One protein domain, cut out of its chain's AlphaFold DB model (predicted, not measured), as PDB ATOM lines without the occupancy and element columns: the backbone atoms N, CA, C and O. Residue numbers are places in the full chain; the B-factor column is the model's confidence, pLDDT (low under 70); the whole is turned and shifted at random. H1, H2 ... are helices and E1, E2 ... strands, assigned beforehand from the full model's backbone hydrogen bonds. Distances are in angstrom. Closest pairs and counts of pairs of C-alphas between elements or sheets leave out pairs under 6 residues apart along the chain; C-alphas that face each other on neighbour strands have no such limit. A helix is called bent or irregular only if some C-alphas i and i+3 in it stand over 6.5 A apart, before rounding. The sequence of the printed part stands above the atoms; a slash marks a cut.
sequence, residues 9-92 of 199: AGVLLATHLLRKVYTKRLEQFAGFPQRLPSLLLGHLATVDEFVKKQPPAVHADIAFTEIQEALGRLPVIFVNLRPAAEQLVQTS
ATOM      1  N   ALA A   9      37.660  -6.641   8.054       92.94
ATOM      2  CA  ALA A   9      38.496  -6.667   9.254       92.94
ATOM      3  C   ALA A   9      38.626  -5.275   9.900       92.94
ATOM      4  O   ALA A   9      38.513  -5.151  11.120       92.94
ATOM      5  N   GLY A  10      38.795  -4.222   9.091       95.06
ATOM      6  CA  GLY A  10      38.846  -2.840   9.571       95.06
ATOM      7  C   GLY A  10      37.550  -2.400  10.258       95.06
ATOM      8  O   GLY A  10      37.595  -1.829  11.347       95.06
ATOM      9  N   VAL A  11      36.391  -2.722   9.673       95.56
ATOM     10  CA  VAL A  11      35.079  -2.404  10.268       95.56
ATOM     11  C   VAL A  11      34.860  -3.162  11.578       95.56
ATOM     12  O   VAL A  11      34.405  -2.568  12.560       95.56
ATOM     13  N   LEU A  12      35.214  -4.450  11.630       95.12
ATOM     14  CA  LEU A  12      35.121  -5.248  12.858       95.12
ATOM     15  C   LEU A  12      36.011  -4.688  13.968       95.12
ATOM     16  O   LEU A  12      35.547  -4.533  15.099       95.12
ATOM     17  N   LEU A  13      37.257  -4.331  13.646       95.56
ATOM     18  CA  LEU A  13      38.183  -3.736  14.607       95.56
ATOM     19  C   LEU A  13      37.666  -2.386  15.116       95.56
ATOM     20  O   LEU A  13      37.627  -2.165  16.325       95.56
ATOM     21  N   ALA A  14      37.214  -1.506  14.220       94.19
ATOM     22  CA  ALA A  14      36.672  -0.201  14.594       94.19
ATOM     23  C   ALA A  14      35.437  -0.338  15.497       94.19
ATOM     24  O   ALA A  14      35.352   0.312  16.539       94.19
ATOM     25  N   THR A  15      34.515  -1.236  15.146       95.25
ATOM     26  CA  THR A  15      33.307  -1.506  15.938       95.25
ATOM     27  C   THR A  15      33.663  -2.077  17.310       95.25
ATOM     28  O   THR A  15      33.104  -1.656  18.323       95.25
ATOM     29  N   HIS A  16      34.632  -2.996  17.369       95.06
ATOM     30  CA  HIS A  16      35.115  -3.563  18.625       95.06
ATOM     31  C   HIS A  16      35.736  -2.491  19.528       95.06
ATOM     32  O   HIS A  16      35.409  -2.417  20.713       95.06
ATOM     33  N   LEU A  17      36.594  -1.628  18.975       91.88
ATOM     34  CA  LEU A  17      37.221  -0.540  19.723       91.88
ATOM     35  C   LEU A  17      36.192   0.490  20.201       91.88
ATOM     36  O   LEU A  17      36.229   0.872  21.370       91.88
ATOM     37  N   LEU A  18      35.238   0.882  19.351       91.31
ATOM     38  CA  LEU A  18      34.145   1.782  19.729       91.31
ATOM     39  C   LEU A  18      33.308   1.201  20.866       91.31
ATOM     40  O   LEU A  18      33.059   1.893  21.850       91.31
ATOM     41  N   ARG A  19      32.940  -0.082  20.780       92.62
ATOM     42  CA  ARG A  19      32.211  -0.769  21.852       92.62
ATOM     43  C   ARG A  19      33.026  -0.820  23.140       92.62
ATOM     44  O   ARG A  19      32.501  -0.522  24.204       92.62
ATOM     45  N   LYS A  20      34.320  -1.129  23.050       89.88
ATOM     46  CA  LYS A  20      35.217  -1.168  24.211       89.88
ATOM     47  C   LYS A  20      35.327   0.199  24.891       89.88
ATOM     48  O   LYS A  20      35.294   0.269  26.118       89.88
ATOM     49  N   VAL A  21      35.433   1.281  24.114       86.06
ATOM     50  CA  VAL A  21      35.447   2.657  24.638       86.06
ATOM     51  C   VAL A  21      34.101   3.017  25.259       86.06
ATOM     52  O   VAL A  21      34.079   3.546  26.368       86.06
ATOM     53  N   TYR A  22      32.999   2.692  24.583       87.62
ATOM     54  CA  TYR A  22      31.641   2.930  25.067       87.62
ATOM     55  C   TYR A  22      31.409   2.249  26.421       87.62
ATOM     56  O   TYR A  22      31.115   2.927  27.404       87.62
ATOM     57  N   THR A  23      31.658   0.940  26.513       85.56
ATOM     58  CA  THR A  23      31.498   0.167  27.751       85.56
ATOM     59  C   THR A  23      32.370   0.721  28.879       85.56
ATOM     60  O   THR A  23      31.878   0.970  29.977       85.56
ATOM     61  N   LYS A  24      33.652   1.013  28.617       82.25
ATOM     62  CA  LYS A  24      34.553   1.557  29.651       82.25
ATOM     63  C   LYS A  24      34.182   2.962  30.125       82.25
ATOM     64  O   LYS A  24      34.526   3.333  31.246       82.25
ATOM     65  N   ARG A  25      33.567   3.787  29.275       80.38
ATOM     66  CA  ARG A  25      33.262   5.185  29.618       80.38
ATOM     67  C   ARG A  25      31.863   5.381  30.178       80.38
ATOM     68  O   ARG A  25      31.703   6.255  31.023       80.38
ATOM     69  N   LEU A  26      30.891   4.615  29.697       83.62
ATOM     70  CA  LEU A  26      29.478   4.816  30.011       83.62
ATOM     71  C   LEU A  26      28.916   3.703  30.890       83.62
ATOM     72  O   LEU A  26      28.194   4.002  31.831       83.62
ATOM     73  N   GLU A  27      29.273   2.442  30.638       84.81
ATOM     74  CA  GLU A  27      28.671   1.303  31.348       84.81
ATOM     75  C   GLU A  27      29.407   0.974  32.654       84.81
ATOM     76  O   GLU A  27      28.757   0.733  33.667       84.81
ATOM     77  N   GLN A  28      30.747   1.032  32.665       82.69
ATOM     78  CA  GLN A  28      31.576   0.618  33.811       82.69
ATOM     79  C   GLN A  28      31.200   1.319  35.129       82.69
ATOM     80  O   GLN A  28      31.318   0.720  36.194       82.69
ATOM     81  N   PHE A  29      30.735   2.569  35.059       80.56
ATOM     82  CA  PHE A  29      30.390   3.376  36.233       80.56
ATOM     83  C   PHE A  29      28.931   3.840  36.240       80.56
ATOM     84  O   PHE A  29      28.576   4.710  37.028       80.56
ATOM     85  N   ALA A  30      28.068   3.269  35.392       82.12
ATOM     86  CA  ALA A  30      26.656   3.658  35.309       82.12
ATOM     87  C   ALA A  30      25.904   3.521  36.647       82.12
ATOM     88  O   ALA A  30      24.931   4.231  36.869       82.12
ATOM     89  N   GLY A  31      26.360   2.624  37.532       81.94
ATOM     90  CA  GLY A  31      25.783   2.426  38.864       81.94
ATOM     91  C   GLY A  31      26.184   3.478  39.903       81.94
ATOM     92  O   GLY A  31      25.559   3.544  40.958       81.94
ATOM     93  N   PHE A  32      27.201   4.299  39.629       83.06
ATOM     94  CA  PHE A  32      27.562   5.403  40.510       83.06
ATOM     95  C   PHE A  32      26.719   6.636  40.195       83.06
ATOM     96  O   PHE A  32      26.371   6.861  39.033       83.06
ATOM     97  N   PRO A  33      26.435   7.486  41.189       80.75
ATOM     98  CA  PRO A  33      25.786   8.751  40.918       80.75
ATOM     99  C   PRO A  33      26.690   9.664  40.093       80.75
ATOM    100  O   PRO A  33      27.710  10.172  40.562       80.75
ATOM    101  N   GLN A  34      26.312   9.859  38.835       86.38
ATOM    102  CA  GLN A  34      27.007  10.720  37.891       86.38
ATOM    103  C   GLN A  34      26.013  11.299  36.888       86.38
ATOM    104  O   GLN A  34      25.004  10.676  36.555       86.38
ATOM    105  N   ARG A  35      26.318  12.480  36.344       82.06
ATOM    106  CA  ARG A  35      25.643  12.939  35.121       82.06
ATOM    107  C   ARG A  35      26.087  12.106  33.923       82.06
ATOM    108  O   ARG A  35      27.151  11.497  33.958       82.06
ATOM    109  N   LEU A  36      25.299  12.114  32.850       81.44
ATOM    110  CA  LEU A  36      25.660  11.422  31.616       81.44
ATOM    111  C   LEU A  36      26.973  12.010  31.050       81.44
ATOM    112  O   LEU A  36      27.000  13.203  30.732       81.44
ATOM    113  N   PRO A  37      28.064  11.227  30.942       84.19
ATOM    114  CA  PRO A  37      29.302  11.714  30.358       84.19
ATOM    115  C   PRO A  37      29.221  11.732  28.830       84.19
ATOM    116  O   PRO A  37      28.550  10.913  28.202       84.19
ATOM    117  N   SER A  38      29.985  12.625  28.211       86.06
ATOM    118  CA  SER A  38      30.242  12.570  26.773       86.06
ATOM    119  C   SER A  38      31.221  11.438  26.428       86.06
ATOM    120  O   SER A  38      32.121  11.103  27.204       86.06
ATOM    121  N   LEU A  39      31.086  10.862  25.229       82.25
ATOM    122  CA  LEU A  39      31.935   9.748  24.793       82.25
ATOM    123  C   LEU A  39      33.423  10.145  24.706       82.25
ATOM    124  O   LEU A  39      34.291   9.383  25.124       82.25
ATOM    125  N   LEU A  40      33.723  11.340  24.186       83.00
ATOM    126  CA  LEU A  40      35.102  11.794  23.965       83.00
ATOM    127  C   LEU A  40      35.691  12.530  25.176       83.00
ATOM    128  O   LEU A  40      36.814  12.230  25.580       83.00
ATOM    129  N   LEU A  41      34.929  13.448  25.774       84.38
ATOM    130  CA  LEU A  41      35.409  14.355  26.826       84.38
ATOM    131  C   LEU A  41      34.974  13.939  28.241       84.38
ATOM    132  O   LEU A  41      35.276  14.636  29.206       84.38
ATOM    133  N   GLY A  42      34.240  12.831  28.390       85.88
ATOM    134  CA  GLY A  42      33.687  12.442  29.685       85.88
ATOM    135  C   GLY A  42      32.811  13.558  30.260       85.88
ATOM    136  O   GLY A  42      31.974  14.125  29.551       85.88
ATOM    137  N   HIS A  43      33.036  13.896  31.526       88.88
ATOM    138  CA  HIS A  43      32.368  14.982  32.240       88.88
ATOM    139  C   HIS A  43      32.992  16.355  32.016       88.88
ATOM    140  O   HIS A  43      32.412  17.321  32.491       88.88
ATOM    141  N   LEU A  44      34.105  16.495  31.284       86.94
ATOM    142  CA  LEU A  44      34.700  17.819  31.042       86.94
ATOM    143  C   LEU A  44      33.725  18.771  30.348       86.94
ATOM    144  O   LEU A  44      33.673  19.940  30.699       86.94
ATOM    145  N   ALA A  45      32.921  18.268  29.406       86.88
ATOM    146  CA  ALA A  45      31.891  19.071  28.749       86.88
ATOM    147  C   ALA A  45      30.833  19.570  29.747       86.88
ATOM    148  O   ALA A  45      30.413  20.720  29.692       86.88
ATOM    149  N   THR A  46      30.439  18.713  30.690       88.31
ATOM    150  CA  THR A  46      29.510  19.071  31.763       88.31
ATOM    151  C   THR A  46      30.145  20.090  32.702       88.31
ATOM    152  O   THR A  46      29.530  21.101  33.002       88.31
ATOM    153  N   VAL A  47      31.387  19.861  33.137       88.62
ATOM    154  CA  VAL A  47      32.121  20.784  34.012       88.62
ATOM    155  C   VAL A  47      32.260  22.156  33.353       88.62
ATOM    156  O   VAL A  47      31.957  23.152  33.995       88.62
ATOM    157  N   ASP A  48      32.621  22.219  32.070       88.81
ATOM    158  CA  ASP A  48      32.697  23.468  31.301       88.81
ATOM    159  C   ASP A  48      31.354  24.222  31.275       88.81
ATOM    160  O   ASP A  48      31.325  25.438  31.455       88.81
ATOM    161  N   GLU A  49      30.229  23.512  31.133       90.62
ATOM    162  CA  GLU A  49      28.893  24.118  31.180       90.62
ATOM    163  C   GLU A  49      28.604  24.787  32.533       90.62
ATOM    164  O   GLU A  49      28.040  25.881  32.572       90.62
ATOM    165  N   PHE A  50      28.985  24.145  33.641       90.12
ATOM    166  CA  PHE A  50      28.793  24.701  34.984       90.12
ATOM    167  C   PHE A  50      29.789  25.823  35.288       90.12
ATOM    168  O   PHE A  50      29.391  26.859  35.811       90.12
ATOM    169  N   VAL A  51      31.052  25.683  34.884       88.00
ATOM    170  CA  VAL A  51      32.072  26.730  35.049       88.00
ATOM    171  C   VAL A  51      31.678  28.003  34.299       88.00
ATOM    172  O   VAL A  51      31.796  29.093  34.849       88.00
ATOM    173  N   LYS A  52      31.132  27.893  33.081       89.75
ATOM    174  CA  LYS A  52      30.666  29.055  32.298       89.75
ATOM    175  C   LYS A  52      29.488  29.803  32.918       89.75
ATOM    176  O   LYS A  52      29.271  30.960  32.568       89.75
ATOM    177  N   LYS A  53      28.712  29.157  33.793       90.62
ATOM    178  CA  LYS A  53      27.610  29.803  34.523       90.62
ATOM    179  C   LYS A  53      28.112  30.622  35.713       90.62
ATOM    180  O   LYS A  53      27.383  31.490  36.185       90.62
ATOM    181  N   GLN A  54      29.338  30.371  36.171       87.00
ATOM    182  CA  GLN A  54      29.924  31.082  37.297       87.00
ATOM    183  C   GLN A  54      30.480  32.454  36.888       87.00
ATOM    184  O   GLN A  54      30.944  32.632  35.757       87.00
ATOM    185  N   PRO A  55      30.487  33.431  37.812       88.25
ATOM    186  CA  PRO A  55      31.219  34.673  37.625       88.25
ATOM    187  C   PRO A  55      32.713  34.430  37.328       88.25
ATOM    188  O   PRO A  55      33.301  33.466  37.832       88.25
ATOM    189  N   PRO A  56      33.370  35.322  36.564       81.62
ATOM    190  CA  PRO A  56      34.813  35.258  36.359       81.62
ATOM    191  C   PRO A  56      35.547  35.307  37.709       81.62
ATOM    192  O   PRO A  56      35.182  36.103  38.570       81.62
ATOM    193  N   ALA A  57      36.598  34.495  37.865       78.69
ATOM    194  CA  ALA A  57      37.428  34.353  39.077       78.69
ATOM    195  C   ALA A  57      36.846  33.522  40.241       78.69
ATOM    196  O   ALA A  57      37.449  33.474  41.313       78.69
ATOM    197  N   VAL A  58      35.735  32.813  40.038       79.31
ATOM    198  CA  VAL A  58      35.243  31.831  41.018       79.31
ATOM    199  C   VAL A  58      36.022  30.515  40.904       79.31
ATOM    200  O   VAL A  58      36.397  30.086  39.812       79.31
ATOM    201  N   HIS A  59      36.290  29.877  42.046       80.44
ATOM    202  CA  HIS A  59      37.020  28.614  42.099       80.44
ATOM    203  C   HIS A  59      36.225  27.470  41.448       80.44
ATOM    204  O   HIS A  59      35.001  27.405  41.571       80.44
ATOM    205  N   ALA A  60      36.919  26.541  40.781       78.50
ATOM    206  CA  ALA A  60      36.288  25.440  40.048       78.50
ATOM    207  C   ALA A  60      35.445  24.510  40.945       78.50
ATOM    208  O   ALA A  60      34.466  23.933  40.475       78.50
ATOM    209  N   ASP A  61      35.754  24.424  42.241       81.31
ATOM    210  CA  ASP A  61      34.992  23.619  43.208       81.31
ATOM    211  C   ASP A  61      33.534  24.068  43.363       81.31
ATOM    212  O   ASP A  61      32.660  23.254  43.667       81.31
ATOM    213  N   ILE A  62      33.229  25.339  43.080       86.75
ATOM    214  CA  ILE A  62      31.843  25.822  43.074       86.75
ATOM    215  C   ILE A  62      31.044  25.146  41.956       86.75
ATOM    216  O   ILE A  62      29.912  24.723  42.180       86.75
ATOM    217  N   ALA A  63      31.651  24.933  40.784       87.25
ATOM    218  CA  ALA A  63      31.007  24.194  39.701       87.25
ATOM    219  C   ALA A  63      30.754  22.727  40.090       87.25
ATOM    220  O   ALA A  63      29.697  22.181  39.776       87.25
ATOM    221  N   PHE A  64      31.677  22.089  40.819       87.31
ATOM    222  CA  PHE A  64      31.466  20.734  41.343       87.31
ATOM    223  C   PHE A  64      30.368  20.676  42.408       87.31
ATOM    224  O   PHE A  64      29.573  19.733  42.411       87.31
ATOM    225  N   THR A  65      30.268  21.708  43.246       88.25
ATOM    226  CA  THR A  65      29.187  21.856  44.229       88.25
ATOM    227  C   THR A  65      27.832  21.952  43.530       88.25
ATOM    228  O   THR A  65      26.914  21.210  43.862       88.25
ATOM    229  N   GLU A  66      27.703  22.771  42.486       90.06
ATOM    230  CA  GLU A  66      26.450  22.865  41.723       90.06
ATOM    231  C   GLU A  66      26.097  21.572  40.979       90.06
ATOM    232  O   GLU A  66      24.925  21.197  40.905       90.06
ATOM    233  N   ILE A  67      27.093  20.857  40.447       89.25
ATOM    234  CA  ILE A  67      26.877  19.531  39.849       89.25
ATOM    235  C   ILE A  67      26.315  18.567  40.900       89.25
ATOM    236  O   ILE A  67      25.379  17.818  40.610       89.25
ATOM    237  N   GLN A  68      26.858  18.592  42.118       90.06
ATOM    238  CA  GLN A  68      26.385  17.781  43.235       90.06
ATOM    239  C   GLN A  68      24.954  18.158  43.638       90.06
ATOM    240  O   GLN A  68      24.113  17.275  43.833       90.06
ATOM    241  N   GLU A  69      24.645  19.452  43.724       90.81
ATOM    242  CA  GLU A  69      23.292  19.931  44.011       90.81
ATOM    243  C   GLU A  69      22.299  19.496  42.930       90.81
ATOM    244  O   GLU A  69      21.230  18.975  43.251       90.81
ATOM    245  N   ALA A  70      22.686  19.591  41.655       89.12
ATOM    246  CA  ALA A  70      21.882  19.132  40.525       89.12
ATOM    247  C   ALA A  70      21.648  17.609  40.515       89.12
ATOM    248  O   ALA A  70      20.728  17.139  39.845       89.12
ATOM    249  N   LEU A  71      22.470  16.839  41.234       88.75
ATOM    250  CA  LEU A  71      22.327  15.393  41.432       88.75
ATOM    251  C   LEU A  71      21.599  15.033  42.739       88.75
ATOM    252  O   LEU A  71      21.481  13.852  43.058       88.75
ATOM    253  N   GLY A  72      21.089  16.017  43.487       91.12
ATOM    254  CA  GLY A  72      20.340  15.791  44.726       91.12
ATOM    255  C   GLY A  72      21.200  15.762  45.991       91.12
ATOM    256  O   GLY A  72      20.811  15.120  46.963       91.12
ATOM    257  N   ARG A  73      22.349  16.456  45.998       88.12
ATOM    258  CA  ARG A  73      23.251  16.585  47.165       88.12
ATOM    259  C   ARG A  73      23.786  15.248  47.681       88.12
ATOM    260  O   ARG A  73      23.852  14.995  48.880       88.12
ATOM    261  N   LEU A  74      24.171  14.382  46.753       81.88
ATOM    262  CA  LEU A  74      24.716  13.072  47.086       81.88
ATOM    263  C   LEU A  74      26.100  13.205  47.735       81.88
ATOM    264  O   LEU A  74      26.888  14.042  47.298       81.88
ATOM    265  N   PRO A  75      26.427  12.378  48.744       78.94
ATOM    266  CA  PRO A  75      27.685  12.491  49.488       78.94
ATOM    267  C   PRO A  75      28.920  12.222  48.620       78.94
ATOM    268  O   PRO A  75      30.009  12.701  48.921       78.94
ATOM    269  N   VAL A  76      28.747  11.465  47.533       81.88
ATOM    270  CA  VAL A  76      29.799  11.134  46.575       81.88
ATOM    271  C   VAL A  76      29.218  11.229  45.172       81.88
ATOM    272  O   VAL A  76      28.146  10.683  44.898       81.88
ATOM    273  N   ILE A  77      29.947  11.900  44.283       84.69
ATOM    274  CA  ILE A  77      29.653  11.944  42.852       84.69
ATOM    275  C   ILE A  77      30.858  11.441  42.067       84.69
ATOM    276  O   ILE A  77      32.009  11.692  42.430       84.69
ATOM    277  N   PHE A  78      30.594  10.722  40.981       84.06
ATOM    278  CA  PHE A  78      31.644  10.236  40.097       84.06
ATOM    279  C   PHE A  78      31.831  11.190  38.914       84.06
ATOM    280  O   PHE A  78      30.871  11.538  38.222       84.06
ATOM    281  N   VAL A  79      33.080  11.605  38.671       85.31
ATOM    282  CA  VAL A  79      33.437  12.538  37.596       85.31
ATOM    283  C   VAL A  79      34.566  11.953  36.748       85.31
ATOM    284  O   VAL A  79      35.702  11.797  37.183       85.31
ATOM    285  N   ASN A  80      34.268  11.663  35.486       84.00
ATOM    286  CA  ASN A  80      35.230  11.182  34.506       84.00
ATOM    287  C   ASN A  80      35.854  12.357  33.739       84.00
ATOM    288  O   ASN A  80      35.301  12.815  32.743       84.00
ATOM    289  N   LEU A  81      37.036  12.812  34.153       82.69
ATOM    290  CA  LEU A  81      37.735  13.944  33.524       82.69
ATOM    291  C   LEU A  81      38.607  13.554  32.315       82.69
ATOM    292  O   LEU A  81      39.485  14.309  31.912       82.69
ATOM    293  N   ARG A  82      38.421  12.370  31.717       79.19
ATOM    294  CA  ARG A  82      39.231  11.945  30.562       79.19
ATOM    295  C   ARG A  82      38.903  12.766  29.306       79.19
ATOM    296  O   ARG A  82      37.736  12.792  28.914       79.19
ATOM    297  N   PRO A  83      39.915  13.292  28.589       77.75
ATOM    298  CA  PRO A  83      41.322  12.869  28.661       77.75
ATOM    299  C   PRO A  83      42.206  13.628  29.668       77.75
ATOM    300  O   PRO A  83      43.303  13.167  29.945       77.75
ATOM    301  N   ALA A  84      41.744  14.734  30.251       75.12
ATOM    302  CA  ALA A  84      42.549  15.581  31.143       75.12
ATOM    303  C   ALA A  84      42.886  14.953  32.511       75.12
ATOM    304  O   ALA A  84      43.751  15.464  33.213       75.12
ATOM    305  N   ALA A  85      42.241  13.844  32.889       66.88
ATOM    306  CA  ALA A  85      42.484  13.156  34.161       66.88
ATOM    307  C   ALA A  85      43.974  12.864  34.417       66.88
ATOM    308  O   ALA A  85      44.439  12.997  35.541       66.88
ATOM    309  N   GLU A  86      44.734  12.521  33.375       63.16
ATOM    310  CA  GLU A  86      46.162  12.229  33.511       63.16
ATOM    311  C   GLU A  86      46.978  13.464  33.918       63.16
ATOM    312  O   GLU A  86      47.859  13.353  34.761       63.16
ATOM    313  N   GLN A  87      46.624  14.647  33.407       62.62
ATOM    314  CA  GLN A  87      47.287  15.911  33.754       62.62
ATOM    315  C   GLN A  87      46.962  16.379  35.176       62.62
ATOM    316  O   GLN A  87      47.755  17.084  35.788       62.62
ATOM    317  N   LEU A  88      45.787  16.007  35.689       57.75
ATOM    318  CA  LEU A  88      45.360  16.352  37.045       57.75
ATOM    319  C   LEU A  88      45.966  15.420  38.099       57.75
ATOM    320  O   LEU A  88      46.189  15.844  39.228       57.75
ATOM    321  N   VAL A  89      46.204  14.154  37.744       51.94
ATOM    322  CA  VAL A  89      46.676  13.121  38.679       51.94
ATOM    323  C   VAL A  89      48.196  12.970  38.652       51.94
ATOM    324  O   VAL A  89      48.802  12.734  39.694       51.94
ATOM    325  N   GLN A  90      48.837  13.102  37.488       51.91
ATOM    326  CA  GLN A  90      50.286  12.964  37.390       51.91
ATOM    327  C   GLN A  90      50.965  14.328  37.533       51.91
ATOM    328  O   GLN A  90      51.000  15.131  36.603       51.91
ATOM    329  N   THR A  91      51.588  14.567  38.687       46.69
ATOM    330  CA  THR A  91      52.646  15.576  38.788       46.69
ATOM    331  C   THR A  91      53.871  15.020  38.074       46.69
ATOM    332  O   THR A  91      54.555  14.162  38.630       46.69
ATOM    333  N   SER A  92      54.148  15.446  36.845       44.06
ATOM    334  CA  SER A  92      55.415  15.093  36.210       44.06
ATOM    335  C   SER A  92      56.108  16.320  35.643       44.06
ATOM    336  O   SER A  92      55.486  17.158  34.988       44.06
TER     337      SER A  92
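AT A GLANCE: This is residues 9 to 92 of the 199 residues of the protein "Putative cytochrome p450 protein" of Eutypa lata (strain UCR-EL1) (UniProt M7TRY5). A long helix, H1, reaches out as an arm at one end of a loose model, its residues 9 to 17 sticking out, while at the other end two shorter helices, H2 and H3, pack about perpendicular to each other. Between these ends lie the unnamed stretch of residues 28 to 43 and the short strand E1, and the tail, residues 86 to 92, sticks out too. The printed part has 84 residues, with four named helices and one named strand in the order H1, H2, H3, E1, H4, and is mostly helix. It is loose, with a radius of gyration of the C-alphas of 15.2 A, and elongated, spanning 50 by 32 by 23 A.

HOW THE PARTS SIT: H1, residues 9 to 27, touches no helix. H2, residues 44 to 53, touches H3, residues 60 to 70; their closest C-alphas, those of Phe 50 and Ala 63, are 5.2 A apart, and their lines are about perpendicular at 83 degrees. E1, residues 76 to 78, pairs with no named strand; the closest C-alphas of H3 and E1, those of Gln 68 and Ile 77, are 6.7 A apart. H4, residues 85 to 89, touches no helix. Every O i to N i+4 pair is within hydrogen-bond range in H1, H3 and H4, and 5 of 6 in H2.

IN THESE COORDINATES: H1 begins at C-alpha 9, (38.496, -6.667, 9.254), and is 25.5 A long; it is neither bent nor irregular, but only just: C-alphas 24 and 27 are 6.1 A apart. H2 measures 14.4 A, H3 15.7 A, E1 6.8 A and H4 6.2 A. H4 ends at C-alpha 89, (46.676, 13.121, 38.679).

THE WHOLE: The two C-alphas farthest apart, those of Ala 9 and Ala 57, are 50.7 A apart. The printed part has no cut. The link from H1 to H2 is long, with 16 residues. Mean pLDDT of the printed part is 83.4; residues 85 to 92 are under 70.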